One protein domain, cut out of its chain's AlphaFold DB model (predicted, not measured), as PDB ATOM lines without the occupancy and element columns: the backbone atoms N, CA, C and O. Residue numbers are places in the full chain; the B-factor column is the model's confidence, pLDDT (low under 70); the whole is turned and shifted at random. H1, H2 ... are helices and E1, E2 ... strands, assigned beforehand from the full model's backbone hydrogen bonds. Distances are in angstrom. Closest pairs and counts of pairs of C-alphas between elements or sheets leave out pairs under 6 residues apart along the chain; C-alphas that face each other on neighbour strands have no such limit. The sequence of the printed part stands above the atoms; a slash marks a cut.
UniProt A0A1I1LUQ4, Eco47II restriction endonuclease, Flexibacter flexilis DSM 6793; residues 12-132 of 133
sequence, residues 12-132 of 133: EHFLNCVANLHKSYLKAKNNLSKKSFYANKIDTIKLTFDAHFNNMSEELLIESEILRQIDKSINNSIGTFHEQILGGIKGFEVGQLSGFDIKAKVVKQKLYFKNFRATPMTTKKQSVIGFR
ATOM      1  N   GLU A  12     -12.644 -16.651 -44.876       91.69
ATOM      2  CA  GLU A  12     -11.194 -16.808 -45.057       91.69
ATOM      3  C   GLU A  12     -10.406 -16.296 -43.842       91.69
ATOM      4  O   GLU A  12      -9.529 -16.988 -43.324       91.69
ATOM      5  N   HIS A  13     -10.746 -15.104 -43.339       90.62
ATOM      6  CA  HIS A  13     -10.095 -14.534 -42.158       90.62
ATOM      7  C   HIS A  13     -10.353 -15.384 -40.916       90.62
ATOM      8  O   HIS A  13      -9.426 -15.685 -40.163       90.62
ATOM      9  N   PHE A  14     -11.601 -15.813 -40.721       91.56
ATOM     10  CA  PHE A  14     -11.975 -16.675 -39.605       91.56
ATOM     11  C   PHE A  14     -11.206 -18.002 -39.628       91.56
ATOM     12  O   PHE A  14     -10.588 -18.373 -38.629       91.56
ATOM     13  N   LEU A  15     -11.174 -18.684 -40.777       93.94
ATOM     14  CA  LEU A  15     -10.445 -19.941 -40.945       93.94
ATOM     15  C   LEU A  15      -8.943 -19.763 -40.708       93.94
ATOM     16  O   LEU A  15      -8.332 -20.603 -40.049       93.94
ATOM     17  N   ASN A  16      -8.354 -18.653 -41.158       94.56
ATOM     18  CA  ASN A  16      -6.957 -18.332 -40.871       94.56
ATOM     19  C   ASN A  16      -6.701 -18.138 -39.368       94.56
ATOM     20  O   ASN A  16      -5.717 -18.665 -38.842       94.56
ATOM     21  N   CYS A  17      -7.595 -17.448 -38.652       93.00
ATOM     22  CA  CYS A  17      -7.502 -17.294 -37.195       93.00
ATOM     23  C   CYS A  17      -7.569 -18.657 -36.486       93.00
ATOM     24  O   CYS A  17      -6.730 -18.956 -35.632       93.00
ATOM     25  N   VAL A  18      -8.516 -19.520 -36.873       94.06
ATOM     26  CA  VAL A  18      -8.663 -20.873 -36.310       94.06
ATOM     27  C   VAL A  18      -7.441 -21.741 -36.624       94.06
ATOM     28  O   VAL A  18      -6.921 -22.419 -35.737       94.06
ATOM     29  N   ALA A  19      -6.926 -21.690 -37.853       95.69
ATOM     30  CA  ALA A  19      -5.728 -22.424 -38.253       95.69
ATOM     31  C   ALA A  19      -4.492 -21.985 -37.454       95.69
ATOM     32  O   ALA A  19      -3.676 -22.825 -37.061       95.69
ATOM     33  N   ASN A  20      -4.355 -20.686 -37.180       93.75
ATOM     34  CA  ASN A  20      -3.289 -20.156 -36.332       93.75
ATOM     35  C   ASN A  20      -3.418 -20.651 -34.889       93.75
ATOM     36  O   ASN A  20      -2.432 -21.128 -34.326       93.75
ATOM     37  N   LEU A  21      -4.625 -20.607 -34.317       93.94
ATOM     38  CA  LEU A  21      -4.885 -21.118 -32.972       93.94
ATOM     39  C   LEU A  21      -4.551 -22.613 -32.873       93.94
ATOM     40  O   LEU A  21      -3.802 -23.021 -31.987       93.94
ATOM     41  N   HIS A  22      -5.017 -23.417 -33.829       94.88
ATOM     42  CA  HIS A  22      -4.732 -24.850 -33.887       94.88
ATOM     43  C   HIS A  22      -3.222 -25.139 -33.942       94.88
ATOM     44  O   HIS A  22      -2.712 -25.970 -33.188       94.88
ATOM     45  N   LYS A  23      -2.469 -24.406 -34.775       94.69
ATOM     46  CA  LYS A  23      -1.001 -24.521 -34.828       94.69
ATOM     47  C   LYS A  23      -0.351 -24.193 -33.483       94.69
ATOM     48  O   LYS A  23       0.614 -24.860 -33.111       94.69
ATOM     49  N   SER A  24      -0.854 -23.199 -32.753       91.38
ATOM     50  CA  SER A  24      -0.340 -22.859 -31.422       91.38
ATOM     51  C   SER A  24      -0.577 -23.976 -30.404       91.38
ATOM     52  O   SER A  24       0.338 -24.294 -29.648       91.38
ATOM     53  N   TYR A  25      -1.735 -24.643 -30.441       90.81
ATOM     54  CA  TYR A  25      -2.004 -25.822 -29.604       90.81
ATOM     55  C   TYR A  25      -1.047 -26.980 -29.910       90.81
ATOM     56  O   TYR A  25      -0.467 -27.563 -28.995       90.81
ATOM     57  N   LEU A  26      -0.822 -27.281 -31.195       91.31
ATOM     58  CA  LEU A  26       0.129 -28.324 -31.598       91.31
ATOM     59  C   LEU A  26       1.554 -28.009 -31.123       91.31
ATOM     60  O   LEU A  26       2.241 -28.883 -30.595       91.31
ATOM     61  N   LYS A  27       1.993 -26.753 -31.263       88.75
ATOM     62  CA  LYS A  27       3.306 -26.304 -30.775       88.75
ATOM     63  C   LYS A  27       3.426 -26.420 -29.256       88.75
ATOM     64  O   LYS A  27       4.445 -26.907 -28.778       88.75
ATOM     65  N   ALA A  28       2.402 -26.005 -28.511       85.56
ATOM     66  CA  ALA A  28       2.400 -26.088 -27.053       85.56
ATOM     67  C   ALA A  28       2.505 -27.547 -26.576       85.56
ATOM     68  O   ALA A  28       3.322 -27.850 -25.711       85.56
ATOM     69  N   LYS A  29       1.769 -28.467 -27.214       81.31
ATOM     70  CA  LYS A  29       1.836 -29.905 -26.918       81.31
ATOM     71  C   LYS A  29       3.202 -30.520 -27.252       81.31
ATOM     72  O   LYS A  29       3.704 -31.344 -26.499       81.31
ATOM     73  N   ASN A  30       3.838 -30.110 -28.348       80.69
ATOM     74  CA  ASN A  30       5.148 -30.649 -28.739       80.69
ATOM     75  C   ASN A  30       6.303 -30.202 -27.820       80.69
ATOM     76  O   ASN A  30       7.364 -30.823 -27.833       80.69
ATOM     77  N   ASN A  31       6.101 -29.182 -26.978       68.44
ATOM     78  CA  ASN A  31       7.092 -28.719 -25.999       68.44
ATOM     79  C   ASN A  31       7.140 -29.561 -24.701       68.44
ATOM     80  O   ASN A  31       7.863 -29.204 -23.776       68.44
ATOM     81  N   LEU A  32       6.435 -30.698 -24.631       68.25
ATOM     82  CA  LEU A  32       6.356 -31.603 -23.467       68.25
ATOM     83  C   LEU A  32       7.651 -32.379 -23.125       68.25
ATOM     84  O   LEU A  32       7.641 -33.265 -22.270       68.25
ATOM     85  N   SER A  33       8.782 -32.110 -23.780       65.19
ATOM     86  CA  SER A  33      10.006 -32.888 -23.550       65.19
ATOM     87  C   SER A  33      10.585 -32.629 -22.154       65.19
ATOM     88  O   SER A  33      11.224 -31.595 -21.933       65.19
ATOM     89  N   LYS A  34      10.453 -33.612 -21.245       63.78
ATOM     90  CA  LYS A  34      11.077 -33.632 -19.903       63.78
ATOM     91  C   LYS A  34      12.553 -33.213 -19.951       63.78
ATOM     92  O   LYS A  34      13.010 -32.432 -19.124       63.78
ATOM     93  N   LYS A  35      13.284 -33.644 -20.988       65.38
ATOM     94  CA  LYS A  35      14.710 -33.339 -21.188       65.38
ATOM     95  C   LYS A  35      14.989 -31.844 -21.393       65.38
ATOM     96  O   LYS A  35      15.975 -31.337 -20.874       65.38
ATOM     97  N   SER A  36      14.125 -31.130 -22.119       64.75
ATOM     98  CA  SER A  36      14.245 -29.670 -22.280       64.75
ATOM     99  C   SER A  36      13.911 -28.901 -20.999       64.75
ATOM    100  O   SER A  36      14.389 -27.785 -20.804       64.75
ATOM    101  N   PHE A  37      13.123 -29.519 -20.118       66.69
ATOM    102  CA  PHE A  37      12.620 -28.905 -18.900       66.69
ATOM    103  C   PHE A  37      13.658 -28.909 -17.772       66.69
ATOM    104  O   PHE A  37      13.928 -27.858 -17.189       66.69
ATOM    105  N   TYR A  38      14.327 -30.049 -17.556       63.25
ATOM    106  CA  TYR A  38      15.478 -30.150 -16.645       63.25
ATOM    107  C   TYR A  38      16.663 -29.273 -17.079       63.25
ATOM    108  O   TYR A  38      17.433 -28.825 -16.240       63.25
ATOM    109  N   ALA A  39      16.823 -29.021 -18.382       63.75
ATOM    110  CA  ALA A  39      18.010 -28.358 -18.913       63.75
ATOM    111  C   ALA A  39      18.014 -26.824 -18.786       63.75
ATOM    112  O   ALA A  39      19.081 -26.238 -18.929       63.75
ATOM    113  N   ASN A  40      16.864 -26.155 -18.591       61.34
ATOM    114  CA  ASN A  40      16.801 -24.706 -18.849       61.34
ATOM    115  C   ASN A  40      15.911 -23.839 -17.940       61.34
ATOM    116  O   ASN A  40      16.026 -22.617 -18.040       61.34
ATOM    117  N   LYS A  41      14.994 -24.375 -17.116       63.50
ATOM    118  CA  LYS A  41      13.994 -23.506 -16.443       63.50
ATOM    119  C   LYS A  41      13.549 -23.867 -15.027       63.50
ATOM    120  O   LYS A  41      12.835 -23.058 -14.436       63.50
ATOM    121  N   ILE A  42      13.920 -25.022 -14.481       72.50
ATOM    122  CA  ILE A  42      13.536 -25.375 -13.110       72.50
ATOM    123  C   ILE A  42      14.584 -24.883 -12.116       72.50
ATOM    124  O   ILE A  42      15.762 -25.204 -12.236       72.50
ATOM    125  N   ASP A  43      14.115 -24.159 -11.102       81.19
ATOM    126  CA  ASP A  43      14.857 -23.922  -9.869       81.19
ATOM    127  C   ASP A  43      14.802 -25.194  -9.012       81.19
ATOM    128  O   ASP A  43      13.742 -25.579  -8.508       81.19
ATOM    129  N   THR A  44      15.936 -25.882  -8.896       81.88
ATOM    130  CA  THR A  44      16.052 -27.137  -8.145       81.88
ATOM    131  C   THR A  44      15.825 -26.942  -6.649       81.88
ATOM    132  O   THR A  44      15.245 -27.821  -6.021       81.88
ATOM    133  N   ILE A  45      16.193 -25.786  -6.084       85.94
ATOM    134  CA  ILE A  45      15.948 -25.476  -4.670       85.94
ATOM    135  C   ILE A  45      14.442 -25.389  -4.435       85.94
ATOM    136  O   ILE A  45      13.920 -26.063  -3.551       85.94
ATOM    137  N   LYS A  46      13.715 -24.629  -5.262       86.44
ATOM    138  CA  LYS A  46      12.248 -24.562  -5.177       86.44
ATOM    139  C   LYS A  46      11.620 -25.953  -5.285       86.44
ATOM    140  O   LYS A  46      10.731 -26.271  -4.504       86.44
ATOM    141  N   LEU A  47      12.084 -26.767  -6.236       86.81
ATOM    142  CA  LEU A  47      11.540 -28.103  -6.472       86.81
ATOM    143  C   LEU A  47      11.698 -29.015  -5.248       86.81
ATOM    144  O   LEU A  47      10.725 -29.625  -4.817       86.81
ATOM    145  N   THR A  48      12.899 -29.063  -4.666       87.56
ATOM    146  CA  THR A  48      13.186 -29.870  -3.473       87.56
ATOM    147  C   THR A  48      12.348 -29.415  -2.278       87.56
ATOM    148  O   THR A  48      11.805 -30.246  -1.547       87.56
ATOM    149  N   PHE A  49      12.188 -28.102  -2.089       91.44
ATOM    150  CA  PHE A  49      11.335 -27.568  -1.028       91.44
ATOM    151  C   PHE A  49       9.865 -27.927  -1.263       91.44
ATOM    152  O   PHE A  49       9.216 -28.449  -0.359       91.44
ATOM    153  N   ASP A  50       9.341 -27.717  -2.469       87.19
ATOM    154  CA  ASP A  50       7.959 -28.067  -2.795       87.19
ATOM    155  C   ASP A  50       7.696 -29.569  -2.636       87.19
ATOM    156  O   ASP A  50       6.644 -29.941  -2.121       87.19
ATOM    157  N   ALA A  51       8.635 -30.432  -3.031       90.56
ATOM    158  CA  ALA A  51       8.522 -31.881  -2.868       90.56
ATOM    159  C   ALA A  51       8.404 -32.261  -1.387       90.56
ATOM    160  O   ALA A  51       7.475 -32.971  -0.996       90.56
ATOM    161  N   HIS A  52       9.296 -31.713  -0.558       91.25
ATOM    162  CA  HIS A  52       9.310 -31.950   0.881       91.25
ATOM    163  C   HIS A  52       8.046 -31.416   1.576       91.25
ATOM    164  O   HIS A  52       7.412 -32.135   2.343       91.25
ATOM    165  N   PHE A  53       7.646 -30.169   1.305       92.81
ATOM    166  CA  PHE A  53       6.495 -29.548   1.973       92.81
ATOM    167  C   PHE A  53       5.143 -30.092   1.499       92.81
ATOM    168  O   PHE A  53       4.200 -30.115   2.287       92.81
ATOM    169  N   ASN A  54       5.034 -30.542   0.246       88.06
ATOM    170  CA  ASN A  54       3.788 -31.095  -0.291       88.06
ATOM    171  C   ASN A  54       3.709 -32.630  -0.198       88.06
ATOM    172  O   ASN A  54       2.691 -33.192  -0.594       88.06
ATOM    173  N   ASN A  55       4.737 -33.315   0.325       90.31
ATOM    174  CA  ASN A  55       4.842 -34.782   0.322       90.31
ATOM    175  C   ASN A  55       4.607 -35.387  -1.078       90.31
ATOM    176  O   ASN A  55       3.919 -36.398  -1.233       90.31
ATOM    177  N   MET A  56       5.150 -34.741  -2.111       87.81
ATOM    178  CA  MET A  56       5.005 -35.145  -3.512       87.81
ATOM    179  C   MET A  56       6.358 -35.516  -4.105       87.81
ATOM    180  O   MET A  56       7.388 -34.977  -3.707       87.81
ATOM    181  N   SER A  57       6.354 -36.407  -5.098       87.12
ATOM    182  CA  SER A  57       7.579 -36.708  -5.835       87.12
ATOM    183  C   SER A  57       7.970 -35.533  -6.735       87.12
ATOM    184  O   SER A  57       7.116 -34.814  -7.269       87.12
ATOM    185  N   GLU A  58       9.275 -35.352  -6.920       83.00
ATOM    186  CA  GLU A  58       9.820 -34.325  -7.804       83.00
ATOM    187  C   GLU A  58       9.301 -34.501  -9.239       83.00
ATOM    188  O   GLU A  58       8.947 -33.522  -9.893       83.00
ATOM    189  N   GLU A  59       9.150 -35.739  -9.717       82.50
ATOM    190  CA  GLU A  59       8.641 -36.026 -11.061       82.50
ATOM    191  C   GLU A  59       7.207 -35.524 -11.267       82.50
ATOM    192  O   GLU A  59       6.902 -34.972 -12.327       82.50
ATOM    193  N   LEU A  60       6.338 -35.683 -10.261       84.56
ATOM    194  CA  LEU A  60       4.950 -35.218 -10.320       84.56
ATOM    195  C   LEU A  60       4.864 -33.691 -10.310       84.56
ATOM    196  O   LEU A  60       4.065 -33.106 -11.046       84.56
ATOM    197  N   LEU A  61       5.700 -33.028  -9.508       85.38
ATOM    198  CA  LEU A  61       5.772 -31.566  -9.486       85.38
ATOM    199  C   LEU A  61       6.272 -31.007 -10.818       85.38
ATOM    200  O   LEU A  61       5.742 -30.013 -11.314       85.38
ATOM    201  N   ILE A  62       7.249 -31.675 -11.430       83.31
ATOM    202  CA  ILE A  62       7.767 -31.318 -12.751       83.31
ATOM    203  C   ILE A  62       6.685 -31.461 -13.816       83.31
ATOM    204  O   ILE A  62       6.493 -30.549 -14.617       83.31
ATOM    205  N   GLU A  63       5.967 -32.581 -13.832       84.00
ATOM    206  CA  GLU A  63       4.880 -32.805 -14.785       84.00
ATOM    207  C   GLU A  63       3.768 -31.761 -14.632       84.00
ATOM    208  O   GLU A  63       3.337 -31.165 -15.621       84.00
ATOM    209  N   SER A  64       3.376 -31.462 -13.393       85.19
ATOM    210  CA  SER A  64       2.410 -30.405 -13.081       85.19
ATOM    211  C   SER A  64       2.871 -29.030 -13.585       85.19
ATOM    212  O   SER A  64       2.113 -28.308 -14.237       85.19
ATOM    213  N   GLU A  65       4.138 -28.673 -13.367       84.25
ATOM    214  CA  GLU A  65       4.691 -27.390 -13.804       84.25
ATOM    215  C   GLU A  65       4.809 -27.299 -15.336       84.25
ATOM    216  O   GLU A  65       4.562 -26.235 -15.912       84.25
ATOM    217  N   ILE A  66       5.108 -28.410 -16.021       83.50
ATOM    218  CA  ILE A  66       5.067 -28.497 -17.489       83.50
ATOM    219  C   ILE A  66       3.649 -28.213 -18.001       83.50
ATOM    220  O   ILE A  66       3.470 -27.361 -18.878       83.50
ATOM    221  N   LEU A  67       2.641 -28.896 -17.450       85.00
ATOM    222  CA  LEU A  67       1.239 -28.719 -17.844       85.00
ATOM    223  C   LEU A  67       0.780 -27.275 -17.612       85.00
ATOM    224  O   LEU A  67       0.246 -26.641 -18.521       85.00
ATOM    225  N   ARG A  68       1.114 -26.698 -16.454       87.38
ATOM    226  CA  ARG A  68       0.817 -25.295 -16.132       87.38
ATOM    227  C   ARG A  68       1.435 -24.316 -17.139       87.38
ATOM    228  O   ARG A  68       0.823 -23.302 -17.486       87.38
ATOM    229  N   GLN A  69       2.658 -24.574 -17.608       83.94
ATOM    230  CA  GLN A  69       3.304 -23.735 -18.624       83.94
ATOM    231  C   GLN A  69       2.636 -23.861 -19.997       83.94
ATOM    232  O   GLN A  69       2.503 -22.853 -20.701       83.94
ATOM    233  N   ILE A  70       2.185 -25.061 -20.361       85.25
ATOM    234  CA  ILE A  70       1.402 -25.299 -21.578       85.25
ATOM    235  C   ILE A  70       0.088 -24.535 -21.515       85.25
ATOM    236  O   ILE A  70      -0.197 -23.767 -22.434       85.25
ATOM    237  N   ASP A  71      -0.647 -24.644 -20.411       85.94
ATOM    238  CA  ASP A  71      -1.899 -23.916 -20.210       85.94
ATOM    239  C   ASP A  71      -1.686 -22.405 -20.315       85.94
ATOM    240  O   ASP A  71      -2.434 -21.702 -20.995       85.94
ATOM    241  N   LYS A  72      -0.602 -21.883 -19.729       85.19
ATOM    242  CA  LYS A  72      -0.232 -20.467 -19.875       85.19
ATOM    243  C   LYS A  72       0.026 -20.085 -21.338       85.19
ATOM    244  O   LYS A  72      -0.394 -19.012 -21.775       85.19
ATOM    245  N   SER A  73       0.722 -20.928 -22.098       85.94
ATOM    246  CA  SER A  73       1.000 -20.693 -23.521       85.94
ATOM    247  C   SER A  73      -0.274 -20.740 -24.373       85.94
ATOM    248  O   SER A  73      -0.459 -19.892 -25.254       85.94
ATOM    249  N   ILE A  74      -1.174 -21.677 -24.074       87.00
ATOM    250  CA  ILE A  74      -2.484 -21.812 -24.712       87.00
ATOM    251  C   ILE A  74      -3.348 -20.585 -24.419       87.00
ATOM    252  O   ILE A  74      -3.836 -19.961 -25.357       87.00
ATOM    253  N   ASN A  75      -3.456 -20.164 -23.158       84.62
ATOM    254  CA  ASN A  75      -4.224 -18.979 -22.768       84.62
ATOM    255  C   ASN A  75      -3.728 -17.710 -23.474       84.62
ATOM    256  O   ASN A  75      -4.526 -16.911 -23.963       84.62
ATOM    257  N   ASN A  76      -2.408 -17.549 -23.616       83.88
ATOM    258  CA  ASN A  76      -1.845 -16.454 -24.410       83.88
ATOM    259  C   ASN A  76      -2.242 -16.553 -25.892       83.88
ATOM    260  O   ASN A  76      -2.583 -15.543 -26.505       83.88
ATOM    261  N   SER A  77      -2.227 -17.762 -26.458       88.19
ATOM    262  CA  SER A  77      -2.602 -18.006 -27.856       88.19
ATOM    263  C   SER A  77      -4.086 -17.738 -28.117       88.19
ATOM    264  O   SER A  77      -4.421 -17.166 -29.151       88.19
ATOM    265  N   ILE A  78      -4.967 -18.082 -27.172       87.06
ATOM    266  CA  ILE A  78      -6.393 -17.716 -27.203       87.06
ATOM    267  C   ILE A  78      -6.545 -16.191 -27.163       87.06
ATOM    268  O   ILE A  78      -7.321 -15.625 -27.931       87.06
ATOM    269  N   GLY A  79      -5.757 -15.507 -26.328       82.38
ATOM    270  CA  GLY A  79      -5.741 -14.047 -26.289       82.38
ATOM    271  C   GLY A  79      -5.414 -13.424 -27.650       82.38
ATOM    272  O   GLY A  79      -6.146 -12.552 -28.120       82.38
ATOM    273  N   THR A  80      -4.379 -13.933 -28.324       85.38
ATOM    274  CA  THR A  80      -4.022 -13.527 -29.692       85.38
ATOM    275  C   THR A  80      -5.102 -13.888 -30.711       85.38
ATOM    276  O   THR A  80      -5.358 -13.110 -31.623       85.38
ATOM    277  N   PHE A  81      -5.765 -15.034 -30.569       88.00
ATOM    278  CA  PHE A  81      -6.882 -15.401 -31.440       88.00
ATOM    279  C   PHE A  81      -8.022 -14.374 -31.356       88.00
ATOM    280  O   PHE A  81      -8.498 -13.911 -32.392       88.00
ATOM    281  N   HIS A  82      -8.408 -13.939 -30.151       84.19
ATOM    282  CA  HIS A  82      -9.408 -12.875 -29.993       84.19
ATOM    283  C   HIS A  82      -8.954 -11.554 -30.627       84.19
ATOM    284  O   HIS A  82      -9.746 -10.896 -31.300       84.19
ATOM    285  N   GLU A  83      -7.678 -11.190 -30.475       82.19
ATOM    286  CA  GLU A  83      -7.093 -10.012 -31.129       82.19
ATOM    287  C   GLU A  83      -7.179 -10.090 -32.658       82.19
ATOM    288  O   GLU A  83      -7.581  -9.123 -33.305       82.19
ATOM    289  N   GLN A  84      -6.870 -11.250 -33.239       86.44
ATOM    290  CA  GLN A  84      -6.945 -11.481 -34.683       86.44
ATOM    291  C   GLN A  84      -8.384 -11.424 -35.201       86.44
ATOM    292  O   GLN A  84      -8.640 -10.792 -36.228       86.44
ATOM    293  N   ILE A  85      -9.330 -12.043 -34.492       86.81
ATOM    294  CA  ILE A  85     -10.750 -12.005 -34.856       86.81
ATOM    295  C   ILE A  85     -11.266 -10.568 -34.841       86.81
ATOM    296  O   ILE A  85     -11.840 -10.115 -35.831       86.81
ATOM    297  N   LEU A  86     -11.020  -9.835 -33.754       83.88
ATOM    298  CA  LEU A  86     -11.482  -8.458 -33.604       83.88
ATOM    299  C   LEU A  86     -10.796  -7.517 -34.605       83.88
ATOM    300  O   LEU A  86     -11.456  -6.639 -35.149       83.88
ATOM    301  N   GLY A  87      -9.521  -7.748 -34.933       81.19
ATOM    302  CA  GLY A  87      -8.808  -7.019 -35.988       81.19
ATOM    303  C   GLY A  87      -9.359  -7.227 -37.404       81.19
ATOM    304  O   GLY A  87      -9.107  -6.403 -38.277       81.19
ATOM    305  N   GLY A  88     -10.123  -8.297 -37.643       83.19
ATOM    306  CA  GLY A  88     -10.812  -8.525 -38.918       83.19
ATOM    307  C   GLY A  88     -12.138  -7.770 -39.055       83.19
ATOM    308  O   GLY A  88     -12.709  -7.728 -40.147       83.19
ATOM    309  N   ILE A  89     -12.658  -7.190 -37.967       83.81
ATOM    310  CA  ILE A  89     -13.941  -6.484 -37.962       83.81
ATOM    311  C   ILE A  89     -13.729  -5.049 -38.451       83.81
ATOM    312  O   ILE A  89     -12.903  -4.301 -37.926       83.81
ATOM    313  N   LYS A  90     -14.524  -4.614 -39.438       76.75
ATOM    314  CA  LYS A  90     -14.477  -3.227 -39.932       76.75
ATOM    315  C   LYS A  90     -14.709  -2.232 -38.787       76.75
ATOM    316  O   LYS A  90     -15.722  -2.304 -38.096       76.75
ATOM    317  N   GLY A  91     -13.796  -1.273 -38.627       72.38
ATOM    318  CA  GLY A  91     -13.863  -0.242 -37.581       72.38
ATOM    319  C   GLY A  91     -13.085  -0.568 -36.299       72.38
ATOM    320  O   GLY A  91     -13.051   0.275 -35.398       72.38
ATOM    321  N   PHE A  92     -12.438  -1.735 -36.233       73.88
ATOM    322  CA  PHE A  92     -11.514  -2.125 -35.171       73.88
ATOM    323  C   PHE A  92     -10.065  -2.099 -35.690       73.88
ATOM    324  O   PHE A  92      -9.776  -2.540 -36.798       73.88
ATOM    325  N   GLU A  93      -9.153  -1.554 -34.892       68.75
ATOM    326  CA  GLU A  93      -7.717  -1.445 -35.164       68.75
ATOM    327  C   GLU A  93      -6.948  -2.199 -34.074       68.75
ATOM    328  O   GLU A  93      -7.154  -1.949 -32.884       68.75
ATOM    329  N   VAL A  94      -6.043  -3.099 -34.460       67.00
ATOM    330  CA  VAL A  94      -5.163  -3.803 -33.514       67.00
ATOM    331  C   VAL A  94      -4.023  -2.875 -33.100       67.00
ATOM    332  O   VAL A  94      -3.352  -2.274 -33.941       67.00
ATOM    333  N   GLY A  95      -3.797  -2.747 -31.796       61.88
ATOM    334  CA  GLY A  95      -2.746  -1.902 -31.249       61.88
ATOM    335  C   GLY A  95      -1.367  -2.547 -31.385       61.88
ATOM    336  O   GLY A  95      -0.929  -3.278 -30.504       61.88
ATOM    337  N   GLN A  96      -0.620  -2.238 -32.447       56.69
ATOM    338  CA  GLN A  96       0.816  -2.539 -32.467       56.69
ATOM    339  C   GLN A  96       1.551  -1.516 -31.586       56.69
ATOM    340  O   GLN A  96       1.608  -0.335 -31.917       56.69
ATOM    341  N   LEU A  97       2.088  -1.969 -30.446       55.50
ATOM    342  CA  LEU A  97       2.957  -1.203 -29.526       55.50
ATOM    343  C   LEU A  97       2.303  -0.016 -28.784       55.50
ATOM    344  O   LEU A  97       3.003   0.853 -28.270       55.50
ATOM    345  N   SER A  98       0.973   0.030 -28.676       52.91
ATOM    346  CA  SER A  98       0.243   1.234 -28.235       52.91
ATOM    347  C   SER A  98      -0.397   1.162 -26.835       52.91
ATOM    348  O   SER A  98      -1.135   2.062 -26.442       52.91
ATOM    349  N   GLY A  99      -0.076   0.142 -26.030       57.16
ATOM    350  CA  GLY A  99      -0.555   0.006 -24.642       57.16
ATOM    351  C   GLY A  99      -2.000  -0.501 -24.494       57.16
ATOM    352  O   GLY A  99      -2.453  -0.721 -23.365       57.16
ATOM    353  N   PHE A 100      -2.684  -0.736 -25.616       58.66
ATOM    354  CA  PHE A 100      -3.990  -1.383 -25.740       58.66
ATOM    355  C   PHE A 100      -3.908  -2.495 -26.794       58.66
ATOM    356  O   PHE A 100      -3.077  -2.411 -27.698       58.66
ATOM    357  N   ASP A 101      -4.770  -3.508 -26.694       58.59
ATOM    358  CA  ASP A 101      -4.748  -4.635 -27.634       58.59
ATOM    359  C   ASP A 101      -5.599  -4.319 -28.872       58.59
ATOM    360  O   ASP A 101      -5.176  -4.558 -30.003       58.59
ATOM    361  N   ILE A 102      -6.773  -3.699 -28.689       60.59
ATOM    362  CA  ILE A 102      -7.669  -3.305 -29.786       60.59
ATOM    363  C   ILE A 102      -8.303  -1.940 -29.509       60.59
ATOM    364  O   ILE A 102      -8.661  -1.606 -28.380       60.59
ATOM    365  N   LYS A 103      -8.503  -1.156 -30.564       60.72
ATOM    366  CA  LYS A 103      -9.218   0.118 -30.551       60.72
ATOM    367  C   LYS A 103     -10.387   0.054 -31.521       60.72
ATOM    368  O   LYS A 103     -10.186  -0.218 -32.697       60.72
ATOM    369  N   ALA A 104     -11.596   0.359 -31.062       57.84
ATOM    370  CA  ALA A 104     -12.741   0.552 -31.949       57.84
ATOM    371  C   ALA A 104     -13.017   2.037 -32.166       57.84
ATOM    372  O   ALA A 104     -12.979   2.846 -31.229       57.84
ATOM    373  N   LYS A 105     -13.339   2.395 -33.408       51.31
ATOM    374  CA  LYS A 105     -13.820   3.727 -33.767       51.31
ATOM    375  C   LYS A 105     -15.334   3.666 -33.947       51.31
ATOM    376  O   LYS A 105     -15.820   3.298 -35.011       51.31
ATOM    377  N   VAL A 106     -16.075   4.050 -32.912       49.91
ATOM    378  CA  VAL A 106     -17.523   4.268 -33.012       49.91
ATOM    379  C   VAL A 106     -17.752   5.753 -33.286       49.91
ATOM    380  O   VAL A 106     -16.994   6.608 -32.823       49.91
ATOM    381  N   VAL A 107     -18.758   6.088 -34.093       43.66
ATOM    382  CA  VAL A 107     -19.065   7.478 -34.459       43.66
ATOM    383  C   VAL A 107     -19.209   8.315 -33.172       43.66
ATOM    384  O   VAL A 107     -20.092   8.060 -32.361       43.66
ATOM    385  N   LYS A 108     -18.300   9.288 -32.988       44.03
ATOM    386  CA  LYS A 108     -18.107  10.196 -31.828       44.03
ATOM    387  C   LYS A 108     -17.358   9.682 -30.579       44.03
ATOM    388  O   LYS A 108     -17.084  10.513 -29.719       44.03
ATOM    389  N   GLN A 109     -16.936   8.414 -30.464       47.25
ATOM    390  CA  GLN A 109     -16.149   7.932 -29.304       47.25
ATOM    391  C   GLN A 109     -15.081   6.882 -29.685       47.25
ATOM    392  O   GLN A 109     -15.320   5.994 -30.503       47.25
ATOM    393  N   LYS A 110     -13.884   6.974 -29.084       47.28
ATOM    394  CA  LYS A 110     -12.825   5.949 -29.188       47.28
ATOM    395  C   LYS A 110     -12.963   4.984 -28.011       47.28
ATOM    396  O   LYS A 110     -12.859   5.421 -26.869       47.28
ATOM    397  N   LEU A 111     -13.172   3.700 -28.290       51.38
ATOM    398  CA  LEU A 111     -13.209   2.642 -27.275       51.38
ATOM    399  C   LEU A 111     -11.900   1.855 -27.322       51.38
ATOM    400  O   LEU A 111     -11.462   1.449 -28.399       51.38
ATOM    401  N   TYR A 112     -11.285   1.655 -26.158       52.09
ATOM    402  CA  TYR A 112     -10.051   0.890 -26.004       52.09
ATOM    403  C   TYR A 112     -10.355  -0.411 -25.268       52.09
ATOM    404  O   TYR A 112     -10.912  -0.403 -24.166       52.09
ATOM    405  N   PHE A 113      -9.962  -1.521 -25.881       56.25
ATOM    406  CA  PHE A 113     -10.113  -2.859 -25.337       56.25
ATOM    407  C   PHE A 113      -8.739  -3.414 -24.990       56.25
ATOM    408  O   PHE A 113      -7.782  -3.315 -25.767       56.25
ATOM    409  N   LYS A 114      -8.652  -4.002 -23.800       52.53
ATOM    410  CA  LYS A 114      -7.474  -4.728 -23.346       52.53
ATOM    411  C   LYS A 114      -7.920  -6.102 -22.881       52.53
ATOM    412  O   LYS A 114      -8.836  -6.210 -22.065       52.53
ATOM    413  N   ASN A 115      -7.296  -7.133 -23.425       50.59
ATOM    414  CA  ASN A 115      -7.534  -8.499 -23.017       50.59
ATOM    415  C   ASN A 115      -6.739  -8.768 -21.731       50.59
ATOM    416  O   ASN A 115      -5.589  -8.339 -21.590       50.59
ATOM    417  N   PHE A 116      -7.344  -9.452 -20.762       45.81
ATOM    418  CA  PHE A 116      -6.693  -9.747 -19.484       45.81
ATOM    419  C   PHE A 116      -5.685 -10.893 -19.674       45.81
ATOM    420  O   PHE A 116      -5.939 -12.044 -19.333       45.81
ATOM    421  N   ARG A 117      -4.514 -10.599 -20.256       48.59
ATOM    422  CA  ARG A 117      -3.374 -11.530 -20.226       48.59
ATOM    423  C   ARG A 117      -2.970 -11.725 -18.760       48.59
ATOM    424  O   ARG A 117      -2.961 -10.754 -18.005       48.59
ATOM    425  N   ALA A 118      -2.605 -12.944 -18.357       40.44
ATOM    426  CA  ALA A 118      -2.133 -13.287 -17.003       40.44
ATOM    427  C   ALA A 118      -0.735 -12.696 -16.679       40.44
ATOM    428  O   ALA A 118       0.178 -13.388 -16.224       40.44
ATOM    429  N   THR A 119      -0.548 -11.412 -16.966       39.94
ATOM    430  CA  THR A 119       0.638 -10.594 -16.709       39.94
ATOM    431  C   THR A 119       0.245  -9.446 -15.774       39.94
ATOM    432  O   THR A 119      -0.846  -8.897 -15.943       39.94
ATOM    433  N   PRO A 120       1.092  -9.063 -14.799       33.19
ATOM    434  CA  PRO A 120       0.735  -8.064 -13.794       33.19
ATOM    435  C   PRO A 120       0.412  -6.707 -14.435       33.19
ATOM    436  O   PRO A 120       1.086  -6.273 -15.371       33.19
ATOM    437  N   MET A 121      -0.621  -6.032 -13.924       37.72
ATOM    438  CA  MET A 121      -1.056  -4.711 -14.382       37.72
ATOM    439  C   MET A 121      -0.055  -3.626 -13.959       37.72
ATOM    440  O   MET A 121       0.105  -3.365 -12.771       37.72
ATOM    441  N   THR A 122       0.536  -2.909 -14.915       36.94
ATOM    442  CA  THR A 122       1.027  -1.544 -14.678       36.94
ATOM    443  C   THR A 122      -0.058  -0.565 -15.124       36.94
ATOM    444  O   THR A 122      -0.337  -0.365 -16.306       36.94
ATOM    445  N   THR A 123      -0.771  -0.014 -14.146       36.09
ATOM    446  CA  THR A 123      -1.880   0.928 -14.320       36.09
ATOM    447  C   THR A 123      -1.419   2.251 -14.936       36.09
ATOM    448  O   THR A 123      -0.658   2.994 -14.320       36.09
ATOM    449  N   LYS A 124      -1.975   2.618 -16.097       35.16
ATOM    450  CA  LYS A 124      -2.170   4.023 -16.488       35.16
ATOM    451  C   LYS A 124      -3.660   4.252 -16.733       35.16
ATOM    452  O   LYS A 124      -4.284   3.497 -17.471       35.16
ATOM    453  N   LYS A 125      -4.214   5.271 -16.064       34.25
ATOM    454  CA  LYS A 125      -5.613   5.730 -16.138       34.25
ATOM    455  C   LYS A 125      -6.042   5.956 -17.595       34.25
ATOM    456  O   LYS A 125      -5.802   7.025 -18.143       34.25
ATOM    457  N   GLN A 126      -6.704   4.974 -18.189       37.59
ATOM    458  CA  GLN A 126      -7.570   5.115 -19.358       37.59
ATOM    459  C   GLN A 126      -8.787   4.219 -19.112       37.59
ATOM    460  O   GLN A 126      -8.664   3.181 -18.461       37.59
ATOM    461  N   SER A 127      -9.968   4.642 -19.557       38.88
ATOM    462  CA  SER A 127     -11.212   3.873 -19.471       38.88
ATOM    463  C   SER A 127     -11.109   2.635 -20.366       38.88
ATOM    464  O   SER A 127     -11.460   2.657 -21.543       38.88
ATOM    465  N   VAL A 128     -10.551   1.565 -19.804       44.31
ATOM    466  CA  VAL A 128     -10.381   0.263 -20.448       44.31
ATOM    467  C   VAL A 128     -11.597  -0.589 -20.111       44.31
ATOM    468  O   VAL A 128     -11.842  -0.885 -18.942       44.31
ATOM    469  N   ILE A 129     -12.346  -1.004 -21.131       44.97
ATOM    470  CA  ILE A 129     -13.354  -2.053 -20.969       44.97
ATOM    471  C   ILE A 129     -12.597  -3.380 -21.007       44.97
ATOM    472  O   ILE A 129     -12.053  -3.767 -22.043       44.97
ATOM    473  N   GLY A 130     -12.494  -4.033 -19.851       41.03
ATOM    474  CA  GLY A 130     -11.904  -5.362 -19.738       41.03
ATOM    475  C   GLY A 130     -12.912  -6.420 -20.163       41.03
ATOM    476  O   GLY A 130     -14.006  -6.482 -19.606       41.03
ATOM    477  N   PHE A 131     -12.541  -7.263 -21.123       41.28
ATOM    478  CA  PHE A 131     -13.272  -8.497 -21.385       41.28
ATOM    479  C   PHE A 131     -12.650  -9.633 -20.575       41.28
ATOM    480  O   PHE A 131     -11.442  -9.867 -20.639       41.28
ATOM    481  N   ARG A 132     -13.492 -10.327 -19.805       35.88
ATOM    482  CA  ARG A 132     -13.213 -11.661 -19.270       35.88
ATOM    483  C   ARG A 132     -13.923 -12.627 -20.217       35.88
ATOM    484  O   ARG A 132     -15.151 -12.600 -20.267       35.88
TER     485      ARG A 132
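Overview. This is residues 12 to 132 of the 133 residues of the protein "Eco47II restriction endonuclease" of Flexibacter flexilis DSM 6793 (UniProt A0A1I1LUQ4). What shape do these atoms make? Two long helices, H1 and H4, lie side by side in opposite directions; short H2 and H3 lie near the end where H4 begins, and a small twisted sheet packs on residues 76 to 87 of H4. What is the make-up? The 121 printed residues have four named helices, then four named strands, a mixed class; the sheet, order E1, E2, E3, E4, is mixed. The whole is loose, with a radius of gyration of the C-alphas of 19.2 A and spans of 60 by 37 by 21 A.

Along the chain. Where are the helices? H1, residues 12 to 30, begins at C-alpha 12 (-11.194, -16.808, -45.057) and measures 26.9 A. H2 is residues 34 to 40, H3 44 to 54, and H4, 43.4 A, 58 to 87. Where are the strands? E1 is residues 92 to 94, E2 102 to 106, E3 109 to 115, and E4 128 to 131, ending at C-alpha 131 (-13.272, -8.497, -21.385).

Arrangement. How do the helices meet? H1 touches H4 at a shallow tilt of 11 degrees, opposite ways; their closest C-alphas, of Ala 28 and Ile 70, are 5.6 A apart. H3 touches H4 with residues 58 to 62 of H4 alone, closest at C-alphas 51 and 58, 5.7 A; H2 and H4 are close but not clearly touching, at C-alphas 37 and 66, 7.7 A. Are their backbones regular in O i to N i+4 pairs? Every pair is within hydrogen-bond range in H1, H3 and H4; H2 has 1 of 3, and 1 of 4 O i to N i+3 pairs. How is the sheet built? E1, E2 and E3 form a meander, each strand the antiparallel neighbour of the one before, with N 93 and O 103 at 2.8 A and N 104 and O 111 at 2.9 A within hydrogen-bond range; E3 and E4 are parallel, with N 129 and O 112 at 3.4 A. H4 is on one face, two layers, at a height over the sheet of 7.7 A.

Size, cuts and confidence. How far does it reach? The two C-alphas farthest apart, of His 52 and Val 107, are 60.1 A apart. Is it continuous and confident? The printed part has no cut, and the link E3 to E4, residues 116 to 127, is long. The pLDDT is under 70 in residues 31 to 41 and 93 to 132.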